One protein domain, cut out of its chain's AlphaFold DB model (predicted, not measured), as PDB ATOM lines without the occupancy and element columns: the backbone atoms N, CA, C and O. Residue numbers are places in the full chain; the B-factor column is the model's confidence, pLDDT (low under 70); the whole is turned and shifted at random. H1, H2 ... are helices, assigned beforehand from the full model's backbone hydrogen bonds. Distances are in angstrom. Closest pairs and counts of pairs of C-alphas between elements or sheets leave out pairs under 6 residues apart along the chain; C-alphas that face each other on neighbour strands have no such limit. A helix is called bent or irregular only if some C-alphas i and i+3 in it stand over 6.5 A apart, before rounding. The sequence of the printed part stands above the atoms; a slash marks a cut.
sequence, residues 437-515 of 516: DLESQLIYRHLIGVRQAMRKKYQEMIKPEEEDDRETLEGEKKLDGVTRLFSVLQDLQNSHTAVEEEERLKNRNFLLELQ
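Overview. This is residues 437 to 515 of the 516 residues of an uncharacterized protein of Oncorhynchus mykiss (UniProt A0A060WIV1). What shape is this? A bent helix, H1, crosses the long helix H2 with its first arm and runs beside it with its second. What builds it? The printed part has 79 residues with two named helices, H1 then H2, all helix in class. It is extended, with a radius of gyration of the C-alphas of 19.9 A, and spans 71 by 21 by 17 A.

Arrangement. Is H1 straight? H1, residues 437 to 462, assigned as one helix by its hydrogen bonds, is bent into H1a up to 449 and H1b from 452; C-alphas 449 and 452 are 7.7 A apart. What touches? H2, residues 472 to 513, only just touches H1a, with 3 pairs of C-alphas within 8 A, the closest those of Ile 448 and Leu 489, 7.2 A. H1b and H2 are near each other. Every O i to N i+4 pair is within hydrogen-bond range in H1a and H1b, 37 of 38 in H2.

Along the chain. Where does H1a begin? C-alpha 437 is at (-19.442, 6.861, 39.944). Where does H2 end? C-alpha 513 is at (-41.784, 26.220, 25.449), 62.3 A from C-alpha 472.

Size, cuts and confidence. Any cut? The printed part has no cut. Where is confidence low? Residues 463 to 479 and 508 to 515 have pLDDT under 70.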
ATOM      1  N   ASP A 437     -18.832   6.359  41.169       72.62
ATOM      2  CA  ASP A 437     -19.442   6.861  39.944       72.62
ATOM      3  C   ASP A 437     -18.634   8.040  39.395       72.62
ATOM      4  O   ASP A 437     -18.214   8.008  38.234       72.62
ATOM      5  N   LEU A 438     -18.303   9.027  40.234       76.25
ATOM      6  CA  LEU A 438     -17.418  10.130  39.848       76.25
ATOM      7  C   LEU A 438     -16.041   9.622  39.409       76.25
ATOM      8  O   LEU A 438     -15.528  10.029  38.364       76.25
ATOM      9  N   GLU A 439     -15.436   8.723  40.186       78.00
ATOM     10  CA  GLU A 439     -14.101   8.210  39.880       78.00
ATOM     11  C   GLU A 439     -14.103   7.392  38.578       78.00
ATOM     12  O   GLU A 439     -13.184   7.524  37.764       78.00
ATOM     13  N   SER A 440     -15.171   6.627  38.312       83.38
ATOM     14  CA  SER A 440     -15.350   5.913  37.040       83.38
ATOM     15  C   SER A 440     -15.423   6.869  35.846       83.38
ATOM     16  O   SER A 440     -14.783   6.619  34.823       83.38
ATOM     17  N   GLN A 441     -16.112   8.004  35.995       84.88
ATOM     18  CA  GLN A 441     -16.224   9.029  34.958       84.88
ATOM     19  C   GLN A 441     -14.889   9.724  34.679       84.88
ATOM     20  O   GLN A 441     -14.514   9.936  33.521       84.88
ATOM     21  N   LEU A 442     -14.118  10.032  35.726       85.31
ATOM     22  CA  LEU A 442     -12.782  10.612  35.581       85.31
ATOM     23  C   LEU A 442     -11.815   9.648  34.882       85.31
ATOM     24  O   LEU A 442     -11.060  10.062  33.996       85.31
ATOM     25  N   ILE A 443     -11.861   8.358  35.231       88.88
ATOM     26  CA  ILE A 443     -11.069   7.316  34.567       88.88
ATOM     27  C   ILE A 443     -11.489   7.180  33.102       88.88
ATOM     28  O   ILE A 443     -10.627   7.166  32.224       88.88
ATOM     29  N   TYR A 444     -12.791   7.125  32.817       89.62
ATOM     30  CA  TYR A 444     -13.311   7.052  31.454       89.62
ATOM     31  C   TYR A 444     -12.818   8.224  30.594       89.62
ATOM     32  O   TYR A 444     -12.253   8.006  29.519       89.62
ATOM     33  N   ARG A 445     -12.938   9.460  31.098       88.38
ATOM     34  CA  ARG A 445     -12.455  10.667  30.410       88.38
ATOM     35  C   ARG A 445     -10.968  10.572  30.068       88.38
ATOM     36  O   ARG A 445     -10.578  10.903  28.947       88.38
ATOM     37  N   HIS A 446     -10.146  10.099  31.007       89.44
ATOM     38  CA  HIS A 446      -8.716   9.894  30.768       89.44
ATOM     39  C   HIS A 446      -8.464   8.830  29.695       89.44
ATOM     40  O   HIS A 446      -7.744   9.085  28.731       89.44
ATOM     41  N   LEU A 447      -9.094   7.656  29.823       90.00
ATOM     42  CA  LEU A 447      -8.916   6.531  28.899       90.00
ATOM     43  C   LEU A 447      -9.328   6.874  27.466       90.00
ATOM     44  O   LEU A 447      -8.648   6.462  26.525       90.00
ATOM     45  N   ILE A 448     -10.395   7.654  27.281       89.19
ATOM     46  CA  ILE A 448     -10.780   8.166  25.961       89.19
ATOM     47  C   ILE A 448      -9.723   9.125  25.412       89.19
ATOM     48  O   ILE A 448      -9.346   8.995  24.244       89.19
ATOM     49  N   GLY A 449      -9.198  10.026  26.247       86.44
ATOM     50  CA  GLY A 449      -8.131  10.954  25.867       86.44
ATOM     51  C   GLY A 449      -6.865  10.246  25.374       86.44
ATOM     52  O   GLY A 449      -6.283  10.649  24.369       86.44
ATOM     53  N   VAL A 450      -6.472   9.139  26.017       89.25
ATOM     54  CA  VAL A 450      -5.275   8.363  25.634       89.25
ATOM     55  C   VAL A 450      -5.559   7.203  24.671       89.25
ATOM     56  O   VAL A 450      -4.639   6.484  24.279       89.25
ATOM     57  N   ARG A 451      -6.807   7.015  24.222       87.81
ATOM     58  CA  ARG A 451      -7.229   5.850  23.420       87.81
ATOM     59  C   ARG A 451      -6.413   5.646  22.145       87.81
ATOM     60  O   ARG A 451      -6.080   4.511  21.811       87.81
ATOM     61  N   GLN A 452      -6.104   6.719  21.419       86.50
ATOM     62  CA  GLN A 452      -5.324   6.618  20.178       86.50
ATOM     63  C   GLN A 452      -3.881   6.181  20.454       86.50
ATOM     64  O   GLN A 452      -3.373   5.286  19.780       86.50
ATOM     65  N   ALA A 453      -3.250   6.749  21.487       87.38
ATOM     66  CA  ALA A 453      -1.915   6.350  21.923       87.38
ATOM     67  C   ALA A 453      -1.893   4.886  22.394       87.38
ATOM     68  O   ALA A 453      -0.995   4.135  22.021       87.38
ATOM     69  N   MET A 454      -2.926   4.460  23.131       88.75
ATOM     70  CA  MET A 454      -3.137   3.062  23.517       88.75
ATOM     71  C   MET A 454      -3.218   2.135  22.302       88.75
ATOM     72  O   MET A 454      -2.506   1.137  22.263       88.75
ATOM     73  N   ARG A 455      -4.023   2.465  21.283       86.69
ATOM     74  CA  ARG A 455      -4.117   1.646  20.059       86.69
ATOM     75  C   ARG A 455      -2.782   1.542  19.327       86.69
ATOM     76  O   ARG A 455      -2.415   0.445  18.926       86.69
ATOM     77  N   LYS A 456      -2.053   2.653  19.190       86.38
ATOM     78  CA  LYS A 456      -0.743   2.664  18.527       86.38
ATOM     79  C   LYS A 456       0.262   1.768  19.258       86.38
ATOM     80  O   LYS A 456       0.856   0.898  18.635       86.38
ATOM     81  N   LYS A 457       0.380   1.915  20.582       85.19
ATOM     82  CA  LYS A 457       1.251   1.060  21.401       85.19
ATOM     83  C   LYS A 457       0.850  -0.410  21.356       85.19
ATOM     84  O   LYS A 457       1.704  -1.276  21.260       85.19
ATOM     85  N   TYR A 458      -0.445  -0.702  21.397       84.44
ATOM     86  CA  TYR A 458      -0.929  -2.074  21.281       84.44
ATOM     87  C   TYR A 458      -0.561  -2.702  19.928       84.44
ATOM     88  O   TYR A 458      -0.128  -3.846  19.884       84.44
ATOM     89  N   GLN A 459      -0.655  -1.938  18.835       83.00
ATOM     90  CA  GLN A 459      -0.208  -2.384  17.512       83.00
ATOM     91  C   GLN A 459       1.306  -2.608  17.446       83.00
ATOM     92  O   GLN A 459       1.742  -3.540  16.780       83.00
ATOM     93  N   GLU A 460       2.103  -1.781  18.127       82.62
ATOM     94  CA  GLU A 460       3.553  -1.982  18.260       82.62
ATOM     95  C   GLU A 460       3.870  -3.273  19.028       82.62
ATOM     96  O   GLU A 460       4.738  -4.019  18.600       82.62
ATOM     97  N   MET A 461       3.119  -3.587  20.090       73.62
ATOM     98  CA  MET A 461       3.295  -4.818  20.878       73.62
ATOM     99  C   MET A 461       2.853  -6.101  20.153       73.62
ATOM    100  O   MET A 461       3.303  -7.179  20.521       73.62
ATOM    101  N   ILE A 462       1.943  -6.009  19.175       75.00
ATOM    102  CA  ILE A 462       1.469  -7.169  18.394       75.00
ATOM    103  C   ILE A 462       2.417  -7.507  17.239       75.00
ATOM    104  O   ILE A 462       2.419  -8.646  16.780       75.00
ATOM    105  N   LYS A 463       3.207  -6.548  16.742       62.84
ATOM    106  CA  LYS A 463       4.211  -6.839  15.712       62.84
ATOM    107  C   LYS A 463       5.298  -7.711  16.350       62.84
ATOM    108  O   LYS A 463       6.006  -7.193  17.211       62.84
ATOM    109  N   PRO A 464       5.436  -8.995  15.978       53.94
ATOM    110  CA  PRO A 464       6.472  -9.829  16.557       53.94
ATOM    111  C   PRO A 464       7.825  -9.322  16.054       53.94
ATOM    112  O   PRO A 464       8.004  -9.145  14.847       53.94
ATOM    113  N   GLU A 465       8.772  -9.098  16.964       44.16
ATOM    114  CA  GLU A 465      10.163  -9.397  16.634       44.16
ATOM    115  C   GLU A 465      10.225 -10.920  16.442       44.16
ATOM    116  O   GLU A 465       9.646 -11.676  17.225       44.16
ATOM    117  N   GLU A 466      10.783 -11.358  15.319       44.19
ATOM    118  CA  GLU A 466      10.905 -12.771  14.967       44.19
ATOM    119  C   GLU A 466      11.677 -13.532  16.068       44.19
ATOM    120  O   GLU A 466      12.694 -13.041  16.549       44.19
ATOM    121  N   GLU A 467      11.188 -14.735  16.409       43.97
ATOM    122  CA  GLU A 467      11.766 -15.760  17.309       43.97
ATOM    123  C   GLU A 467      11.553 -15.608  18.839       43.97
ATOM    124  O   GLU A 467      12.328 -14.956  19.527       43.97
ATOM    125  N   ASP A 468      10.545 -16.305  19.399       37.97
ATOM    126  CA  ASP A 468      10.730 -17.429  20.355       37.97
ATOM    127  C   ASP A 468       9.364 -18.065  20.731       37.97
ATOM    128  O   ASP A 468       8.490 -17.451  21.350       37.97
ATOM    129  N   ASP A 469       9.164 -19.326  20.339       46.28
ATOM    130  CA  ASP A 469       7.934 -20.107  20.529       46.28
ATOM    131  C   ASP A 469       7.844 -20.682  21.957       46.28
ATOM    132  O   ASP A 469       8.053 -21.882  22.159       46.28
ATOM    133  N   ARG A 470       7.521 -19.862  22.977       43.59
ATOM    134  CA  ARG A 470       7.172 -20.374  24.334       43.59
ATOM    135  C   ARG A 470       6.044 -19.664  25.111       43.59
ATOM    136  O   ARG A 470       5.756 -20.096  26.225       43.59
ATOM    137  N   GLU A 471       5.332 -18.668  24.564       47.81
ATOM    138  CA  GLU A 471       4.305 -17.890  25.317       47.81
ATOM    139  C   GLU A 471       2.864 -17.884  24.735       47.81
ATOM    140  O   GLU A 471       2.087 -16.948  24.945       47.81
ATOM    141  N   THR A 472       2.428 -18.929  24.031       52.03
ATOM    142  CA  THR A 472       1.154 -18.906  23.273       52.03
ATOM    143  C   THR A 472      -0.126 -18.762  24.123       52.03
ATOM    144  O   THR A 472      -1.052 -18.069  23.715       52.03
ATOM    145  N   LEU A 473      -0.196 -19.325  25.338       49.00
ATOM    146  CA  LEU A 473      -1.428 -19.323  26.159       49.00
ATOM    147  C   LEU A 473      -1.654 -18.049  26.998       49.00
ATOM    148  O   LEU A 473      -2.800 -17.675  27.265       49.00
ATOM    149  N   GLU A 474      -0.590 -17.379  27.450       49.66
ATOM    150  CA  GLU A 474      -0.720 -16.096  28.161       49.66
ATOM    151  C   GLU A 474      -0.901 -14.921  27.197       49.66
ATOM    152  O   GLU A 474      -1.623 -13.972  27.522       49.66
ATOM    153  N   GLY A 475      -0.292 -14.997  26.007       52.94
ATOM    154  CA  GLY A 475      -0.461 -14.018  24.936       52.94
ATOM    155  C   GLY A 475      -1.919 -13.891  24.489       52.94
ATOM    156  O   GLY A 475      -2.444 -12.778  24.442       52.94
ATOM    157  N   GLU A 476      -2.615 -15.013  24.274       52.50
ATOM    158  CA  GLU A 476      -4.029 -15.029  23.866       52.50
ATOM    159  C   GLU A 476      -4.965 -14.384  24.906       52.50
ATOM    160  O   GLU A 476      -5.817 -13.566  24.556       52.50
ATOM    161  N   LYS A 477      -4.773 -14.660  26.207       58.22
ATOM    162  CA  LYS A 477      -5.573 -14.035  27.283       58.22
ATOM    163  C   LYS A 477      -5.310 -12.532  27.423       58.22
ATOM    164  O   LYS A 477      -6.232 -11.766  27.709       58.22
ATOM    165  N   LYS A 478      -4.060 -12.091  27.228       59.97
ATOM    166  CA  LYS A 478      -3.695 -10.661  27.217       59.97
ATOM    167  C   LYS A 478      -4.312  -9.949  26.003       59.97
ATOM    168  O   LYS A 478      -4.773  -8.813  26.140       59.97
ATOM    169  N   LEU A 479      -4.368 -10.621  24.849       62.22
ATOM    170  CA  LEU A 479      -4.971 -10.120  23.611       62.22
ATOM    171  C   LEU A 479      -6.489  -9.905  23.756       62.22
ATOM    172  O   LEU A 479      -7.001  -8.849  23.369       62.22
ATOM    173  N   ASP A 480      -7.186 -10.853  24.388       74.31
ATOM    174  CA  ASP A 480      -8.624 -10.770  24.680       74.31
ATOM    175  C   ASP A 480      -8.954  -9.610  25.639       74.31
ATOM    176  O   ASP A 480      -9.843  -8.795  25.379       74.31
ATOM    177  N   GLY A 481      -8.160  -9.437  26.705       79.50
ATOM    178  CA  GLY A 481      -8.374  -8.376  27.694       79.50
ATOM    179  C   GLY A 481      -8.286  -6.952  27.123       79.50
ATOM    180  O   GLY A 481      -9.109  -6.096  27.458       79.50
ATOM    181  N   VAL A 482      -7.316  -6.683  26.241       81.81
ATOM    182  CA  VAL A 482      -7.164  -5.359  25.606       81.81
ATOM    183  C   VAL A 482      -8.259  -5.108  24.566       81.81
ATOM    184  O   VAL A 482      -8.802  -4.003  24.496       81.81
ATOM    185  N   THR A 483      -8.632  -6.133  23.800       83.88
ATOM    186  CA  THR A 483      -9.730  -6.045  22.825       83.88
ATOM    187  C   THR A 483     -11.053  -5.741  23.525       83.88
ATOM    188  O   THR A 483     -11.771  -4.814  23.137       83.88
ATOM    189  N   ARG A 484     -11.327  -6.433  24.637       87.31
ATOM    190  CA  ARG A 484     -12.488  -6.176  25.492       87.31
ATOM    191  C   ARG A 484     -12.481  -4.759  26.066       87.31
ATOM    192  O   ARG A 484     -13.521  -4.107  26.053       87.31
ATOM    193  N   LEU A 485     -11.329  -4.249  26.516       87.38
ATOM    194  CA  LEU A 485     -11.207  -2.864  26.993       87.38
ATOM    195  C   LEU A 485     -11.609  -1.859  25.904       87.38
ATOM    196  O   LEU A 485     -12.368  -0.930  26.178       87.38
ATOM    197  N   PHE A 486     -11.133  -2.036  24.668       88.50
ATOM    198  CA  PHE A 486     -11.506  -1.144  23.570       88.50
ATOM    199  C   PHE A 486     -12.989  -1.236  23.191       88.50
ATOM    200  O   PHE A 486     -13.560  -0.198  22.861       88.50
ATOM    201  N   SER A 487     -13.605  -2.423  23.268       88.38
ATOM    202  CA  SER A 487     -15.056  -2.580  23.080       88.38
ATOM    203  C   SER A 487     -15.827  -1.799  24.137       88.38
ATOM    204  O   SER A 487     -16.633  -0.944  23.794       88.38
ATOM    205  N   VAL A 488     -15.500  -1.996  25.419       90.12
ATOM    206  CA  VAL A 488     -16.173  -1.305  26.531       90.12
ATOM    207  C   VAL A 488     -16.040   0.213  26.405       90.12
ATOM    208  O   VAL A 488     -17.011   0.938  26.598       90.12
ATOM    209  N   LEU A 489     -14.858   0.719  26.036       89.25
ATOM    210  CA  LEU A 489     -14.666   2.153  25.801       89.25
ATOM    211  C   LEU A 489     -15.509   2.677  24.631       89.25
ATOM    212  O   LEU A 489     -15.941   3.827  24.669       89.25
ATOM    213  N   GLN A 490     -15.725   1.865  23.594       89.75
ATOM    214  CA  GLN A 490     -16.579   2.239  22.471       89.75
ATOM    215  C   GLN A 490     -18.057   2.257  22.874       89.75
ATOM    216  O   GLN A 490     -18.753   3.217  22.549       89.75
ATOM    217  N   ASP A 491     -18.510   1.254  23.622       89.88
ATOM    218  CA  ASP A 491     -19.886   1.166  24.115       89.88
ATOM    219  C   ASP A 491     -20.209   2.344  25.040       89.88
ATOM    220  O   ASP A 491     -21.206   3.038  24.841       89.88
ATOM    221  N   LEU A 492     -19.306   2.655  25.978       89.12
ATOM    222  CA  LEU A 492     -19.429   3.824  26.849       89.12
ATOM    223  C   LEU A 492     -19.480   5.128  26.047       89.12
ATOM    224  O   LEU A 492     -20.285   6.000  26.368       89.12
ATOM    225  N   GLN A 493     -18.668   5.274  24.996       90.25
ATOM    226  CA  GLN A 493     -18.710   6.464  24.143       90.25
ATOM    227  C   GLN A 493     -20.059   6.615  23.436       90.25
ATOM    228  O   GLN A 493     -20.604   7.722  23.383       90.25
ATOM    229  N   ASN A 494     -20.616   5.515  22.932       89.06
ATOM    230  CA  ASN A 494     -21.922   5.515  22.284       89.06
ATOM    231  C   ASN A 494     -23.024   5.909  23.283       89.06
ATOM    232  O   ASN A 494     -23.845   6.771  22.974       89.06
ATOM    233  N   SER A 495     -22.997   5.359  24.503       87.88
ATOM    234  CA  SER A 495     -23.951   5.713  25.562       87.88
ATOM    235  C   SER A 495     -23.864   7.186  25.972       87.88
ATOM    236  O   SER A 495     -24.898   7.836  26.089       87.88
ATOM    237  N   HIS A 496     -22.658   7.742  26.140       87.31
ATOM    238  CA  HIS A 496     -22.498   9.167  26.467       87.31
ATOM    239  C   HIS A 496     -23.029  10.070  25.352       87.31
ATOM    240  O   HIS A 496     -23.714  11.049  25.630       87.31
ATOM    241  N   THR A 497     -22.768   9.713  24.091       87.69
ATOM    242  CA  THR A 497     -23.256  10.480  22.935       87.69
ATOM    243  C   THR A 497     -24.786  10.477  22.881       87.69
ATOM    244  O   THR A 497     -25.390  11.526  22.682       87.69
ATOM    245  N   ALA A 498     -25.421   9.327  23.137       88.44
ATOM    246  CA  ALA A 498     -26.878   9.219  23.181       88.44
ATOM    247  C   ALA A 498     -27.503  10.092  24.287       88.44
ATOM    248  O   ALA A 498     -28.501  10.768  24.047       88.44
ATOM    249  N   VAL A 499     -26.892  10.126  25.477       85.88
ATOM    250  CA  VAL A 499     -27.348  10.982  26.587       85.88
ATOM    251  C   VAL A 499     -27.185  12.465  26.247       85.88
ATOM    252  O   VAL A 499     -28.111  13.245  26.463       85.88
ATOM    253  N   GLU A 500     -26.054  12.869  25.661       83.19
ATOM    254  CA  GLU A 500     -25.842  14.257  25.222       83.19
ATOM    255  C   GLU A 500     -26.862  14.695  24.159       83.19
ATOM    256  O   GLU A 500     -27.339  15.833  24.175       83.19
ATOM    257  N   GLU A 501     -27.209  13.809  23.223       84.50
ATOM    258  CA  GLU A 501     -28.238  14.066  22.213       84.50
ATOM    259  C   GLU A 501     -29.628  14.214  22.843       84.50
ATOM    260  O   GLU A 501     -30.358  15.152  22.507       84.50
ATOM    261  N   GLU A 502     -29.973  13.354  23.802       83.62
ATOM    262  CA  GLU A 502     -31.235  13.424  24.539       83.62
ATOM    263  C   GLU A 502     -31.350  14.722  25.359       83.62
ATOM    264  O   GLU A 502     -32.384  15.398  25.324       83.62
ATOM    265  N   GLU A 503     -30.281  15.133  26.048       78.00
ATOM    266  CA  GLU A 503     -30.243  16.399  26.785       78.00
ATOM    267  C   GLU A 503     -30.334  17.617  25.858       78.00
ATOM    268  O   GLU A 503     -31.031  18.588  26.171       78.00
ATOM    269  N   ARG A 504     -29.686  17.582  24.686       77.88
ATOM    270  CA  ARG A 504     -29.811  18.649  23.675       77.88
ATOM    271  C   ARG A 504     -31.237  18.769  23.147       77.88
ATOM    272  O   ARG A 504     -31.710  19.891  22.957       77.88
ATOM    273  N   LEU A 505     -31.920  17.648  22.924       78.94
ATOM    274  CA  LEU A 505     -33.324  17.625  22.503       78.94
ATOM    275  C   LEU A 505     -34.245  18.181  23.597       78.94
ATOM    276  O   LEU A 505     -35.076  19.041  23.307       78.94
ATOM    277  N   LYS A 506     -34.043  17.781  24.859       75.25
ATOM    278  CA  LYS A 506     -34.776  18.321  26.019       75.25
ATOM    279  C   LYS A 506     -34.578  19.830  26.177       75.25
ATOM    280  O   LYS A 506     -35.555  20.559  26.329       75.25
ATOM    281  N   ASN A 507     -33.344  20.319  26.062       70.25
ATOM    282  CA  ASN A 507     -33.040  21.750  26.159       70.25
ATOM    283  C   ASN A 507     -33.612  22.563  24.986       70.25
ATOM    284  O   ASN A 507     -34.049  23.695  25.182       70.25
ATOM    285  N   ARG A 508     -33.652  21.996  23.772       68.19
ATOM    286  CA  ARG A 508     -34.335  22.619  22.627       68.19
ATOM    287  C   ARG A 508     -35.837  22.743  22.856       68.19
ATOM    288  O   ARG A 508     -36.387  23.808  22.597       68.19
ATOM    289  N   ASN A 509     -36.472  21.691  23.366       63.12
ATOM    290  CA  ASN A 509     -37.901  21.707  23.671       63.12
ATOM    291  C   ASN A 509     -38.222  22.704  24.796       63.12
ATOM    292  O   ASN A 509     -39.174  23.463  24.673       63.12
ATOM    293  N   PHE A 510     -37.366  22.800  25.819       52.50
ATOM    294  CA  PHE A 510     -37.497  23.795  26.889       52.50
ATOM    295  C   PHE A 510     -37.373  25.244  26.380       52.50
ATOM    296  O   PHE A 510     -38.115  26.126  26.804       52.50
ATOM    297  N   LEU A 511     -36.460  25.508  25.438       53.12
ATOM    298  CA  LEU A 511     -36.328  26.828  24.806       53.12
ATOM    299  C   LEU A 511     -37.507  27.174  23.884       53.12
ATOM    300  O   LEU A 511     -37.843  28.348  23.761       53.12
ATOM    301  N   LEU A 512     -38.130  26.173  23.253       54.28
ATOM    302  CA  LEU A 512     -39.342  26.341  22.445       54.28
ATOM    303  C   LEU A 512     -40.577  26.619  23.319       54.28
ATOM    304  O   LEU A 512     -41.367  27.487  22.967       54.28
ATOM    305  N   GLU A 513     -40.707  25.963  24.475       52.28
ATOM    306  CA  GLU A 513     -41.784  26.220  25.449       52.28
ATOM    307  C   GLU A 513     -41.681  27.598  26.121       52.28
ATOM    308  O   GLU A 513     -42.690  28.160  26.524       52.28
ATOM    309  N   LEU A 514     -40.481  28.181  26.218       48.72
ATOM    310  CA  LEU A 514     -40.279  29.553  26.714       48.72
ATOM    311  C   LEU A 514     -40.617  30.644  25.679       48.72
ATOM    312  O   LEU A 514     -40.627  31.826  26.029       48.72
ATOM    313  N   GLN A 515     -40.840  30.276  24.411       45.78
ATOM    314  CA  GLN A 515     -41.193  31.199  23.321       45.78
ATOM    315  C   GLN A 515     -42.692  31.205  22.975       45.78
ATOM    316  O   GLN A 515     -43.114  32.025  22.158       45.78
TER     317      GLN A 515